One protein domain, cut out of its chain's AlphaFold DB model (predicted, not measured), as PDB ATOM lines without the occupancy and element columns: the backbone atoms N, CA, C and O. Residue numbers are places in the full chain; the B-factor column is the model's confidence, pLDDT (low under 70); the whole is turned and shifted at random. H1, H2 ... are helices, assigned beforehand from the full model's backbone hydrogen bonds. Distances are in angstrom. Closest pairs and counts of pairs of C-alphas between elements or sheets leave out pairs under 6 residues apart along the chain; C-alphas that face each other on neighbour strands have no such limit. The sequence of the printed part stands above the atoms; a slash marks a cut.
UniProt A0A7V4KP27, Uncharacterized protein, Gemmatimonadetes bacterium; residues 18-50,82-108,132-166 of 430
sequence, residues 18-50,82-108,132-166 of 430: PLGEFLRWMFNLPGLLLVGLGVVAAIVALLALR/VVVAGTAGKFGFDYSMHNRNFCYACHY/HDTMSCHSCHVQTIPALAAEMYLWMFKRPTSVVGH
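AT A GLANCE: This is residues 18 to 50, 82 to 108 and 132 to 166 of the 430 residues of an uncharacterized protein of Gemmatimonadetes bacterium (UniProt A0A7V4KP27). Two arms stick out of a small, loose body of helices: residues 36 to 50 of H2, the longest helix, and residues 82 to 91 of H3. The body holds H1, H4, H5 and the remaining ends of H2 and H3, with H5 nearest to the mean of the C-alphas, while the stretch 132 to 144, with no named element, reaches out to the end of the model far from the tip of H2. The printed part has 95 residues with five named helices, H1 to H5 in chain order, and no named strand; the class is all helix. The whole is loose, with a radius of gyration of the C-alphas of 15.4 A, and spans 53 by 35 by 26 A.

HOW THE PARTS SIT: Start at H2, residues 31 to 50, and look at its first residues and at the last ones of H5, residues 145 to 158. The two touch only at their ends, residues 31 to 32 with 156 to 158; the closest C-alphas, those of Gly 31 and Phe 157, are 5.2 A apart. They run opposite ways at a steep tilt of 61 degrees. Next find H1, residues 18 to 28, which is close to H5 but not clearly touching: the closest C-alphas, of Phe 27 and Met 156, are 6.1 A apart. H1 and H5 run the same way at a steep tilt of 55 degrees. H1 and H2 are only just apart, their closest C-alphas 8.4 A from each other. H4, residues 100 to 104, is close to H1 but not clearly touching, with the C-alphas of Gly 20 and Asn 101 closest at 6.9 A. H3, residues 82 to 98, touches H4 only at the corner by their link, with residues 95 to 96 alone; the closest C-alphas, of Ser 96 and Phe 102, are 5.5 A apart. H3 and H5 are near each other, with 6 pairs of C-alphas within 10 A. H2 is apart from H3 and from H4. In H1, H2, H3, H4 and H5 every O i to N i+4 pair is within hydrogen-bond range.

IN THESE COORDINATES: Find C-alpha 31 at (-28.902, -94.027, 45.298); from there H2 runs 28.1 A to C-alpha 50 at (-53.950, -92.646, 32.541). H3 is 23.1 A long from Val 82 to His 98, H5 18.9 A from Ile 145 to Lys 158, and H1 15.2 A from Pro 18 to Asn 28. H4 covers Arg 100 to Tyr 104.

THE WHOLE: The two C-alphas farthest apart are those of Arg 50 and His 132, at 53.1 A. Residues 51 to 81 and 109 to 131 are not printed; the gaps are 21.3 A from C-alpha 50 to C-alpha 82 and 18.1 A from C-alpha 108 to C-alpha 132. The links H1 to H2 and H3 to H4 are tight. The mean pLDDT of the printed part is 81.1, with residues 19 to 20, 108 and 162 to 166 under 70.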
ATOM      1  N   PRO A  18     -21.094 -74.133  38.215       74.31
ATOM      2  CA  PRO A  18     -22.262 -74.377  39.065       74.31
ATOM      3  C   PRO A  18     -23.022 -75.655  38.692       74.31
ATOM      4  O   PRO A  18     -23.626 -76.293  39.555       74.31
ATOM      5  N   LEU A  19     -22.980 -76.062  37.416       69.69
ATOM      6  CA  LEU A  19     -23.581 -77.319  36.986       69.69
ATOM      7  C   LEU A  19     -22.769 -78.507  37.498       69.69
ATOM      8  O   LEU A  19     -23.352 -79.454  38.018       69.69
ATOM      9  N   GLY A  20     -21.444 -78.468  37.372       69.06
ATOM     10  CA  GLY A  20     -20.570 -79.513  37.901       69.06
ATOM     11  C   GLY A  20     -20.754 -79.717  39.408       69.06
ATOM     12  O   GLY A  20     -20.812 -80.854  39.876       69.06
ATOM     13  N   GLU A  21     -20.924 -78.634  40.168       74.56
ATOM     14  CA  GLU A  21     -21.252 -78.698  41.597       74.56
ATOM     15  C   GLU A  21     -22.638 -79.291  41.855       74.56
ATOM     16  O   GLU A  21     -22.772 -80.186  42.693       74.56
ATOM     17  N   PHE A  22     -23.655 -78.854  41.108       76.44
ATOM     18  CA  PHE A  22     -25.004 -79.407  41.202       76.44
ATOM     19  C   PHE A  22     -25.035 -80.905  40.877       76.44
ATOM     20  O   PHE A  22     -25.636 -81.683  41.616       76.44
ATOM     21  N   LEU A  23     -24.358 -81.334  39.811       71.62
ATOM     22  CA  LEU A  23     -24.276 -82.737  39.414       71.62
ATOM     23  C   LEU A  23     -23.520 -83.562  40.456       71.62
ATOM     24  O   LEU A  23     -23.995 -84.628  40.829       71.62
ATOM     25  N   ARG A  24     -22.404 -83.064  41.006       70.31
ATOM     26  CA  ARG A  24     -21.704 -83.726  42.123       70.31
ATOM     27  C   ARG A  24     -22.585 -83.847  43.360       70.31
ATOM     28  O   ARG A  24     -22.628 -84.907  43.978       70.31
ATOM     29  N   TRP A  25     -23.301 -82.783  43.723       81.19
ATOM     30  CA  TRP A  25     -24.264 -82.812  44.820       81.19
ATOM     31  C   TRP A  25     -25.358 -83.857  44.568       81.19
ATOM     32  O   TRP A  25     -25.606 -84.704  45.426       81.19
ATOM     33  N   MET A  26     -25.942 -83.858  43.368       74.50
ATOM     34  CA  MET A  26     -26.969 -84.810  42.956       74.50
ATOM     35  C   MET A  26     -26.446 -86.250  42.995       74.50
ATOM     36  O   MET A  26     -27.115 -87.118  43.545       74.50
ATOM     37  N   PHE A  27     -25.241 -86.515  42.482       71.06
ATOM     38  CA  PHE A  27     -24.628 -87.848  42.491       71.06
ATOM     39  C   PHE A  27     -24.233 -88.328  43.892       71.06
ATOM     40  O   PHE A  27     -24.183 -89.537  44.136       71.06
ATOM     41  N   ASN A  28     -24.035 -87.408  44.839       74.00
ATOM     42  CA  ASN A  28     -23.802 -87.737  46.244       74.00
ATOM     43  C   ASN A  28     -25.086 -88.117  47.006       74.00
ATOM     44  O   ASN A  28     -24.991 -88.809  48.024       74.00
ATOM     45  N   LEU A  29     -26.285 -87.767  46.517       79.94
ATOM     46  CA  LEU A  29     -27.552 -88.185  47.138       79.94
ATOM     47  C   LEU A  29     -27.668 -89.716  47.190       79.94
ATOM     48  O   LEU A  29     -27.301 -90.365  46.215       79.94
ATOM     49  N   PRO A  30     -28.182 -90.331  48.274       83.50
ATOM     50  CA  PRO A  30     -28.297 -91.788  48.371       83.50
ATOM     51  C   PRO A  30     -28.973 -92.392  47.134       83.50
ATOM     52  O   PRO A  30     -30.044 -91.936  46.736       83.50
ATOM     53  N   GLY A  31     -28.386 -93.440  46.544       76.69
ATOM     54  CA  GLY A  31     -28.902 -94.027  45.298       76.69
ATOM     55  C   GLY A  31     -30.378 -94.435  45.392       76.69
ATOM     56  O   GLY A  31     -31.149 -94.181  44.471       76.69
ATOM     57  N   LEU A  32     -30.810 -94.961  46.545       78.50
ATOM     58  CA  LEU A  32     -32.216 -95.286  46.817       78.50
ATOM     59  C   LEU A  32     -33.149 -94.069  46.758       78.50
ATOM     60  O   LEU A  32     -34.291 -94.210  46.335       78.50
ATOM     61  N   LEU A  33     -32.678 -92.883  47.150       84.44
ATOM     62  CA  LEU A  33     -33.461 -91.650  47.090       84.44
ATOM     63  C   LEU A  33     -33.626 -91.179  45.642       84.44
ATOM     64  O   LEU A  33     -34.734 -90.830  45.246       84.44
ATOM     65  N   LEU A  34     -32.567 -91.241  44.830       77.75
ATOM     66  CA  LEU A  34     -32.641 -90.928  43.397       77.75
ATOM     67  C   LEU A  34     -33.563 -91.902  42.647       77.75
ATOM     68  O   LEU A  34     -34.412 -91.464  41.872       77.75
ATOM     69  N   VAL A  35     -33.448 -93.211  42.916       77.44
ATOM     70  CA  VAL A  35     -34.367 -94.225  42.365       77.44
ATOM     71  C   VAL A  35     -35.792 -93.958  42.835       77.44
ATOM     72  O   VAL A  35     -36.708 -93.962  42.018       77.44
ATOM     73  N   GLY A  36     -35.985 -93.692  44.128       83.50
ATOM     74  CA  GLY A  36     -37.292 -93.389  44.702       83.50
ATOM     75  C   GLY A  36     -37.951 -92.193  44.021       83.50
ATOM     76  O   GLY A  36     -39.093 -92.298  43.582       83.50
ATOM     77  N   LEU A  37     -37.218 -91.092  43.841       84.69
ATOM     78  CA  LEU A  37     -37.697 -89.907  43.125       84.69
ATOM     79  C   LEU A  37     -38.028 -90.213  41.660       84.69
ATOM     80  O   LEU A  37     -39.082 -89.801  41.179       84.69
ATOM     81  N   GLY A  38     -37.173 -90.969  40.965       82.38
ATOM     82  CA  GLY A  38     -37.414 -91.379  39.580       82.38
ATOM     83  C   GLY A  38     -38.657 -92.262  39.426       82.38
ATOM     84  O   GLY A  38     -39.480 -92.023  38.544       82.38
ATOM     85  N   VAL A  39     -38.838 -93.242  40.316       85.81
ATOM     86  CA  VAL A  39     -40.012 -94.128  40.341       85.81
ATOM     87  C   VAL A  39     -41.278 -93.338  40.661       85.81
ATOM     88  O   VAL A  39     -42.280 -93.498  39.968       85.81
ATOM     89  N   VAL A  40     -41.241 -92.448  41.657       91.94
ATOM     90  CA  VAL A  40     -42.374 -91.574  41.989       91.94
ATOM     91  C   VAL A  40     -42.736 -90.689  40.797       91.94
ATOM     92  O   VAL A  40     -43.907 -90.630  40.430       91.94
ATOM     93  N   ALA A  41     -41.758 -90.066  40.135       87.75
ATOM     94  CA  ALA A  41     -41.996 -89.252  38.946       87.75
ATOM     95  C   ALA A  41     -42.619 -90.070  37.800       87.75
ATOM     96  O   ALA A  41     -43.586 -89.621  37.182       87.75
ATOM     97  N   ALA A  42     -42.127 -91.288  37.550       89.38
ATOM     98  CA  ALA A  42     -42.677 -92.185  36.536       89.38
ATOM     99  C   ALA A  42     -44.113 -92.624  36.864       89.38
ATOM    100  O   ALA A  42     -44.977 -92.610  35.987       89.38
ATOM    101  N   ILE A  43     -44.398 -92.960  38.127       93.75
ATOM    102  CA  ILE A  43     -45.748 -93.297  38.593       93.75
ATOM    103  C   ILE A  43     -46.677 -92.097  38.420       93.75
ATOM    104  O   ILE A  43     -47.758 -92.247  37.857       93.75
ATOM    105  N   VAL A  44     -46.263 -90.903  38.846       94.56
ATOM    106  CA  VAL A  44     -47.052 -89.673  38.686       94.56
ATOM    107  C   VAL A  44     -47.326 -89.395  37.209       94.56
ATOM    108  O   VAL A  44     -48.469 -89.114  36.855       94.56
ATOM    109  N   ALA A  45     -46.331 -89.542  36.331       91.81
ATOM    110  CA  ALA A  45     -46.504 -89.373  34.889       91.81
ATOM    111  C   ALA A  45     -47.475 -90.406  34.294       91.81
ATOM    112  O   ALA A  45     -48.357 -90.043  33.515       91.81
ATOM    113  N   LEU A  46     -47.374 -91.679  34.690       94.44
ATOM    114  CA  LEU A  46     -48.286 -92.741  34.258       94.44
ATOM    115  C   LEU A  46     -49.711 -92.519  34.770       94.44
ATOM    116  O   LEU A  46     -50.665 -92.706  34.016       94.44
ATOM    117  N   LEU A  47     -49.876 -92.095  36.024       94.62
ATOM    118  CA  LEU A  47     -51.175 -91.754  36.601       94.62
ATOM    119  C   LEU A  47     -51.778 -90.532  35.907       94.62
ATOM    120  O   LEU A  47     -52.959 -90.561  35.564       94.62
ATOM    121  N   ALA A  48     -50.978 -89.501  35.631       92.06
ATOM    122  CA  ALA A  48     -51.400 -88.322  34.886       92.06
ATOM    123  C   ALA A  48     -51.822 -88.688  33.457       92.06
ATOM    124  O   ALA A  48     -52.905 -88.297  33.025       92.06
ATOM    125  N   LEU A  49     -51.033 -89.505  32.748       93.94
ATOM    126  CA  LEU A  49     -51.369 -90.011  31.415       93.94
ATOM    127  C   LEU A  49     -52.642 -90.855  31.442       93.94
ATOM    128  O   LEU A  49     -53.550 -90.612  30.653       93.94
ATOM    129  N   ARG A  50     -52.758 -91.804  32.375       95.50
ATOM    130  CA  ARG A  50     -53.950 -92.646  32.541       95.50
ATOM    131  C   ARG A  50     -55.189 -91.821  32.884       95.50
ATOM    132  O   ARG A  50     -56.269 -92.142  32.402       95.50
ATOM    133  N   VAL A  82     -41.183 -77.528  25.559       94.00
ATOM    134  CA  VAL A  82     -40.367 -78.276  24.586       94.00
ATOM    135  C   VAL A  82     -38.987 -77.642  24.421       94.00
ATOM    136  O   VAL A  82     -37.993 -78.363  24.406       94.00
ATOM    137  N   VAL A  83     -38.909 -76.312  24.340       94.38
ATOM    138  CA  VAL A  83     -37.637 -75.584  24.245       94.38
ATOM    139  C   VAL A  83     -36.796 -75.824  25.495       94.38
ATOM    140  O   VAL A  83     -35.650 -76.232  25.369       94.38
ATOM    141  N   VAL A  84     -37.363 -75.670  26.693       91.38
ATOM    142  CA  VAL A  84     -36.653 -75.913  27.958       91.38
ATOM    143  C   VAL A  84     -36.139 -77.352  28.031       91.38
ATOM    144  O   VAL A  84     -34.965 -77.559  28.335       91.38
ATOM    145  N   ALA A  85     -36.972 -78.344  27.703       86.19
ATOM    146  CA  ALA A  85     -36.565 -79.749  27.703       86.19
ATOM    147  C   ALA A  85     -35.472 -80.039  26.658       86.19
ATOM    148  O   ALA A  85     -34.490 -80.718  26.960       86.19
ATOM    149  N   GLY A  86     -35.609 -79.495  25.447       90.56
ATOM    150  CA  GLY A  86     -34.626 -79.636  24.376       90.56
ATOM    151  C   GLY A  86     -33.288 -78.984  24.720       90.56
ATOM    152  O   GLY A  86     -32.238 -79.590  24.515       90.56
ATOM    153  N   THR A  87     -33.308 -77.783  25.303       88.19
ATOM    154  CA  THR A  87     -32.104 -77.075  25.753       88.19
ATOM    155  C   THR A  87     -31.427 -77.809  26.905       88.19
ATOM    156  O   THR A  87     -30.214 -77.998  26.858       88.19
ATOM    157  N   ALA A  88     -32.186 -78.288  27.897       82.12
ATOM    158  CA  ALA A  88     -31.643 -79.083  28.997       82.12
ATOM    159  C   ALA A  88     -31.013 -80.395  28.497       82.12
ATOM    160  O   ALA A  88     -29.901 -80.730  28.894       82.12
ATOM    161  N   GLY A  89     -31.679 -81.100  27.576       84.00
ATOM    162  CA  GLY A  89     -31.150 -82.317  26.957       84.00
ATOM    163  C   GLY A  89     -29.882 -82.061  26.143       84.00
ATOM    164  O   GLY A  89     -28.894 -82.775  26.302       84.00
ATOM    165  N   LYS A  90     -29.869 -80.999  25.323       88.81
ATOM    166  CA  LYS A  90     -28.680 -80.579  24.567       88.81
ATOM    167  C   LYS A  90     -27.522 -80.239  25.499       88.81
ATOM    168  O   LYS A  90     -26.404 -80.654  25.228       88.81
ATOM    169  N   PHE A  91     -27.781 -79.497  26.570       87.12
ATOM    170  CA  PHE A  91     -26.756 -79.092  27.524       87.12
ATOM    171  C   PHE A  91     -26.208 -80.280  28.319       87.12
ATOM    172  O   PHE A  91     -24.999 -80.400  28.463       87.12
ATOM    173  N   GLY A  92     -27.070 -81.201  28.762       83.50
ATOM    174  CA  GLY A  92     -26.643 -82.438  29.415       83.50
ATOM    175  C   GLY A  92     -25.784 -83.311  28.500       83.50
ATOM    176  O   GLY A  92     -24.733 -83.780  28.922       83.50
ATOM    177  N   PHE A  93     -26.188 -83.461  27.235       86.19
ATOM    178  CA  PHE A  93     -25.405 -84.170  26.222       86.19
ATOM    179  C   PHE A  93     -24.058 -83.494  25.960       86.19
ATOM    180  O   PHE A  93     -23.029 -84.160  25.928       86.19
ATOM    181  N   ASP A  94     -24.045 -82.174  25.782       86.56
ATOM    182  CA  ASP A  94     -22.822 -81.417  25.523       86.56
ATOM    183  C   ASP A  94     -21.860 -81.474  26.716       86.56
ATOM    184  O   ASP A  94     -20.661 -81.704  26.552       86.56
ATOM    185  N   TYR A  95     -22.401 -81.381  27.931       83.88
ATOM    186  CA  TYR A  95     -21.641 -81.569  29.156       83.88
ATOM    187  C   TYR A  95     -21.022 -82.968  29.217       83.88
ATOM    188  O   TYR A  95     -19.822 -83.090  29.445       83.88
ATOM    189  N   SER A  96     -21.801 -84.021  28.958       82.00
ATOM    190  CA  SER A  96     -21.294 -85.390  29.040       82.00
ATOM    191  C   SER A  96     -20.356 -85.778  27.897       82.00
ATOM    192  O   SER A  96     -19.506 -86.630  28.106       82.00
ATOM    193  N   MET A  97     -20.499 -85.181  26.706       84.06
ATOM    194  CA  MET A  97     -19.782 -85.590  25.485       84.06
ATOM    195  C   MET A  97     -18.667 -84.638  25.047       84.06
ATOM    196  O   MET A  97     -17.820 -85.019  24.243       84.06
ATOM    197  N   HIS A  98     -18.639 -83.395  25.527       83.00
ATOM    198  CA  HIS A  98     -17.671 -82.396  25.063       83.00
ATOM    199  C   HIS A  98     -16.985 -81.641  26.205       83.00
ATOM    200  O   HIS A  98     -15.901 -81.091  25.994       83.00
ATOM    201  N   ASN A  99     -17.540 -81.661  27.421       80.94
ATOM    202  CA  ASN A  99     -16.946 -80.988  28.574       80.94
ATOM    203  C   ASN A  99     -16.054 -81.933  29.401       80.94
ATOM    204  O   ASN A  99     -16.488 -82.970  29.895       80.94
ATOM    205  N   ARG A 100     -14.791 -81.542  29.614       78.44
ATOM    206  CA  ARG A 100     -13.806 -82.318  30.397       78.44
ATOM    207  C   ARG A 100     -14.197 -82.449  31.874       78.44
ATOM    208  O   ARG A 100     -13.805 -83.414  32.527       78.44
ATOM    209  N   ASN A 101     -14.991 -81.507  32.392       76.94
ATOM    210  CA  ASN A 101     -15.462 -81.514  33.777       76.94
ATOM    211  C   ASN A 101     -16.335 -82.727  34.091       76.94
ATOM    212  O   ASN A 101     -16.314 -83.198  35.228       76.94
ATOM    213  N   PHE A 102     -17.047 -83.257  33.092       79.94
ATOM    214  CA  PHE A 102     -17.809 -84.486  33.252       79.94
ATOM    215  C   PHE A 102     -16.894 -85.650  33.647       79.94
ATOM    216  O   PHE A 102     -17.119 -86.300  34.667       79.94
ATOM    217  N   CYS A 103     -15.798 -85.852  32.911       77.75
ATOM    218  CA  CYS A 103     -14.822 -86.893  33.221       77.75
ATOM    219  C   CYS A 103     -14.161 -86.651  34.588       77.75
ATOM    220  O   CYS A 103     -14.015 -87.593  35.363       77.75
ATOM    221  N   TYR A 104     -13.836 -85.397  34.934       75.50
ATOM    222  CA  TYR A 104     -13.263 -85.051  36.246       75.50
ATOM    223  C   TYR A 104     -14.208 -85.258  37.430       75.50
ATOM    224  O   TYR A 104     -13.763 -85.197  38.578       75.50
ATOM    225  N   ALA A 105     -15.503 -85.474  37.199       71.44
ATOM    226  CA  ALA A 105     -16.418 -85.842  38.271       71.44
ATOM    227  C   ALA A 105     -16.102 -87.237  38.840       71.44
ATOM    228  O   ALA A 105     -16.336 -87.456  40.026       71.44
ATOM    229  N   CYS A 106     -15.538 -88.139  38.023       71.88
ATOM    230  CA  CYS A 106     -15.163 -89.501  38.427       71.88
ATOM    231  C   CYS A 106     -13.640 -89.715  38.421       71.88
ATOM    232  O   CYS A 106     -13.084 -90.302  39.346       71.88
ATOM    233  N   HIS A 107     -12.945 -89.197  37.405       71.00
ATOM    234  CA  HIS A 107     -11.487 -89.219  37.289       71.00
ATOM    235  C   HIS A 107     -10.898 -88.009  38.002       71.00
ATOM    236  O   HIS A 107     -10.594 -86.982  37.388       71.00
ATOM    237  N   TYR A 108     -10.779 -88.108  39.324       60.59
ATOM    238  CA  TYR A 108     -10.175 -87.053  40.125       60.59
ATOM    239  C   TYR A 108      -8.700 -86.880  39.742       60.59
ATOM    240  O   TYR A 108      -7.836 -87.672  40.114       60.59
ATOM    241  N   HIS A 132      -0.899 -82.892  24.281       78.50
ATOM    242  CA  HIS A 132      -2.334 -83.188  24.304       78.50
ATOM    243  C   HIS A 132      -3.125 -82.372  25.350       78.50
ATOM    244  O   HIS A 132      -4.302 -82.640  25.582       78.50
ATOM    245  N   ASP A 133      -2.521 -81.377  26.006       72.00
ATOM    246  CA  ASP A 133      -3.161 -80.585  27.070       72.00
ATOM    247  C   ASP A 133      -4.368 -79.753  26.594       72.00
ATOM    248  O   ASP A 133      -5.321 -79.507  27.342       72.00
ATOM    249  N   THR A 134      -4.376 -79.381  25.318       73.75
ATOM    250  CA  THR A 134      -5.464 -78.660  24.654       73.75
ATOM    251  C   THR A 134      -6.592 -79.576  24.176       73.75
ATOM    252  O   THR A 134      -7.682 -79.074  23.898       73.75
ATOM    253  N   MET A 135      -6.404 -80.899  24.160       78.00
ATOM    254  CA  MET A 135      -7.387 -81.849  23.629       78.00
ATOM    255  C   MET A 135      -8.487 -82.208  24.638       78.00
ATOM    256  O   MET A 135      -8.305 -82.161  25.857       78.00
ATOM    257  N   SER A 136      -9.670 -82.558  24.122       81.06
ATOM    258  CA  SER A 136     -10.762 -83.105  24.934       81.06
ATOM    259  C   SER A 136     -10.529 -84.594  25.184       81.06
ATOM    260  O   SER A 136     -10.030 -85.295  24.309       81.06
ATOM    261  N   CYS A 137     -10.957 -85.111  26.340       80.50
ATOM    262  CA  CYS A 137     -10.907 -86.547  26.636       80.50
ATOM    263  C   CYS A 137     -11.615 -87.370  25.543       80.50
ATOM    264  O   CYS A 137     -11.132 -88.427  25.141       80.50
ATOM    265  N   HIS A 138     -12.712 -86.838  24.993       85.06
ATOM    266  CA  HIS A 138     -13.497 -87.477  23.935       85.06
ATOM    267  C   HIS A 138     -12.812 -87.506  22.567       85.06
ATOM    268  O   HIS A 138     -13.251 -88.246  21.689       85.06
ATOM    269  N   SER A 139     -11.720 -86.760  22.374       86.06
ATOM    270  CA  SER A 139     -10.895 -86.889  21.169       86.06
ATOM    271  C   SER A 139     -10.249 -88.278  21.078       86.06
ATOM    272  O   SER A 139     -10.030 -88.779  19.978       86.06
ATOM    273  N   CYS A 140     -10.006 -88.925  22.223       85.88
ATOM    274  CA  CYS A 140      -9.417 -90.264  22.305       85.88
ATOM    275  C   CYS A 140     -10.431 -91.309  22.800       85.88
ATOM    276  O   CYS A 140     -10.510 -92.408  22.250       85.88
ATOM    277  N   HIS A 141     -11.249 -90.959  23.796       85.62
ATOM    278  CA  HIS A 141     -12.255 -91.833  24.401       85.62
ATOM    279  C   HIS A 141     -13.634 -91.605  23.789       85.62
ATOM    280  O   HIS A 141     -14.460 -90.864  24.321       85.62
ATOM    281  N   VAL A 142     -13.911 -92.273  22.674       82.06
ATOM    282  CA  VAL A 142     -15.253 -92.244  22.086       82.06
ATOM    283  C   VAL A 142     -16.066 -93.399  22.648       82.06
ATOM    284  O   VAL A 142     -15.843 -94.557  22.299       82.06
ATOM    285  N   GLN A 143     -17.028 -93.077  23.506       79.12
ATOM    286  CA  GLN A 143     -18.037 -94.026  23.958       79.12
ATOM    287  C   GLN A 143     -19.305 -93.902  23.118       79.12
ATOM    288  O   GLN A 143     -19.677 -92.818  22.664       79.12
ATOM    289  N   THR A 144     -20.000 -95.020  22.919       85.44
ATOM    290  CA  THR A 144     -21.355 -94.977  22.367       85.44
ATOM    291  C   THR A 144     -22.318 -94.448  23.430       85.44
ATOM    292  O   THR A 144     -22.109 -94.653  24.624       85.44
ATOM    293  N   ILE A 145     -23.411 -93.805  23.014       85.00
ATOM    294  CA  ILE A 145     -24.426 -93.293  23.951       85.00
ATOM    295  C   ILE A 145     -24.978 -94.386  24.886       85.00
ATOM    296  O   ILE A 145     -25.105 -94.117  26.080       85.00
ATOM    297  N   PRO A 146     -25.239 -95.628  24.428       87.56
ATOM    298  CA  PRO A 146     -25.621 -96.711  25.331       87.56
ATOM    299  C   PRO A 146     -24.538 -97.077  26.353       87.56
ATOM    300  O   PRO A 146     -24.872 -97.353  27.503       87.56
ATOM    301  N   ALA A 147     -23.258 -97.067  25.963       84.94
ATOM    302  CA  ALA A 147     -22.152 -97.358  26.877       84.94
ATOM    303  C   ALA A 147     -22.008 -96.266  27.945       84.94
ATOM    304  O   ALA A 147     -21.942 -96.586  29.129       84.94
ATOM    305  N   LEU A 148     -22.076 -94.993  27.543       83.75
ATOM    306  CA  LEU A 148     -22.079 -93.857  28.465       83.75
ATOM    307  C   LEU A 148     -23.277 -93.913  29.428       83.75
ATOM    308  O   LEU A 148     -23.129 -93.684  30.625       83.75
ATOM    309  N   ALA A 149     -24.469 -94.249  28.927       84.56
ATOM    310  CA  ALA A 149     -25.661 -94.394  29.759       84.56
ATOM    311  C   ALA A 149     -25.531 -95.553  30.763       84.56
ATOM    312  O   ALA A 149     -25.937 -95.418  31.918       84.56
ATOM    313  N   ALA A 150     -24.946 -96.677  30.344       85.94
ATOM    314  CA  ALA A 150     -24.670 -97.809  31.222       85.94
ATOM    315  C   ALA A 150     -23.632 -97.454  32.296       85.94
ATOM    316  O   ALA A 150     -23.817 -97.794  33.462       85.94
ATOM    317  N   GLU A 151     -22.575 -96.731  31.930       82.06
ATOM    318  CA  GLU A 151     -21.567 -96.254  32.874       82.06
ATOM    319  C   GLU A 151     -22.163 -95.269  33.884       82.06
ATOM    320  O   GLU A 151     -21.993 -95.443  35.092       82.06
ATOM    321  N   MET A 152     -22.947 -94.298  33.412       79.75
ATOM    322  CA  MET A 152     -23.690 -93.376  34.269       79.75
ATOM    323  C   MET A 152     -24.590 -94.139  35.246       79.75
ATOM    324  O   MET A 152     -24.602 -93.849  36.440       79.75
ATOM    325  N   TYR A 153     -25.307 -95.159  34.768       82.81
ATOM    326  CA  TYR A 153     -26.128 -96.014  35.619       82.81
ATOM    327  C   TYR A 153     -25.284 -96.736  36.684       82.81
ATOM    328  O   TYR A 153     -25.627 -96.724  37.870       82.81
ATOM    329  N   LEU A 154     -24.159 -97.343  36.301       82.44
ATOM    330  CA  LEU A 154     -23.270 -98.013  37.251       82.44
ATOM    331  C   LEU A 154     -22.767 -97.038  38.323       82.44
ATOM    332  O   LEU A 154     -22.829 -97.354  39.511       82.44
ATOM    333  N   TRP A 155     -22.350 -95.834  37.947       75.44
ATOM    334  CA  TRP A 155     -21.874 -94.837  38.903       75.44
ATOM    335  C   TRP A 155     -22.973 -94.288  39.808       75.44
ATOM    336  O   TRP A 155     -22.794 -94.245  41.027       75.44
ATOM    337  N   MET A 156     -24.131 -93.935  39.249       75.88
ATOM    338  CA  MET A 156     -25.252 -93.389  40.017       75.88
ATOM    339  C   MET A 156     -25.835 -94.407  41.002       75.88
ATOM    340  O   MET A 156     -26.202 -94.043  42.122       75.88
ATOM    341  N   PHE A 157     -25.923 -95.679  40.601       77.12
ATOM    342  CA  PHE A 157     -26.698 -96.679  41.342       77.12
ATOM    343  C   PHE A 157     -25.859 -97.775  41.994       77.12
ATOM    344  O   PHE A 157     -26.222 -98.241  43.074       77.12
ATOM    345  N   LYS A 158     -24.761 -98.212  41.368       80.06
ATOM    346  CA  LYS A 158     -23.887 -99.263  41.921       80.06
ATOM    347  C   LYS A 158     -22.720 -98.702  42.724       80.06
ATOM    348  O   LYS A 158     -22.283 -99.392  43.638       80.06
ATOM    349  N   ARG A 159     -22.270 -97.475  42.428       76.44
ATOM    350  CA  ARG A 159     -21.192 -96.768  43.147       76.44
ATOM    351  C   ARG A 159     -19.963 -97.660  43.367       76.44
ATOM    352  O   ARG A 159     -19.628 -97.964  44.514       76.44
ATOM    353  N   PRO A 160     -19.329 -98.139  42.285       75.31
ATOM    354  CA  PRO A 160     -18.148 -98.972  42.428       75.31
ATOM    355  C   PRO A 160     -17.053 -98.198  43.173       75.31
ATOM    356  O   PRO A 160     -16.910 -96.985  43.024       75.31
ATOM    357  N   THR A 161     -16.278 -98.900  43.995       72.19
ATOM    358  CA  THR A 161     -15.165 -98.307  44.755       72.19
ATOM    359  C   THR A 161     -13.936 -98.026  43.890       72.19
ATOM    360  O   THR A 161     -12.989 -97.398  44.356       72.19
ATOM    361  N   SER A 162     -13.946 -98.474  42.635       67.75
ATOM    362  CA  SER A 162     -12.913 -98.217  41.640       67.75
ATOM    363  C   SER A 162     -13.530 -97.974  40.267       67.75
ATOM    364  O   SER A 162     -14.624 -98.448  39.949       67.75
ATOM    365  N   VAL A 163     -12.808 -97.227  39.436       64.94
ATOM    366  CA  VAL A 163     -13.174 -97.032  38.038       64.94
ATOM    367  C   VAL A 163     -12.885 -98.326  37.280       64.94
ATOM    368  O   VAL A 163     -11.729 -98.719  37.131       64.94
ATOM    369  N   VAL A 164     -13.931 -99.004  36.809       67.69
ATOM    370  CA  VAL A 164     -13.772-100.121  35.869       67.69
ATOM    371  C   VAL A 164     -13.264 -99.592  34.529       67.69
ATOM    372  O   VAL A 164     -13.609 -98.477  34.133       67.69
ATOM    373  N   GLY A 165     -12.442-100.382  33.835       69.19
ATOM    374  CA  GLY A 165     -11.892 -99.993  32.537       69.19
ATOM    375  C   GLY A 165     -13.005 -99.652  31.545       69.19
ATOM    376  O   GLY A 165     -13.793-100.521  31.174       69.19
ATOM    377  N   HIS A 166     -13.070 -98.387  31.129       66.44
ATOM    378  CA  HIS A 166     -14.022 -97.884  30.147       66.44
ATOM    379  C   HIS A 166     -13.288 -97.061  29.091       66.44
ATOM    380  O   HIS A 166     -12.377 -96.294  29.394       66.44
TER     381      HIS A 166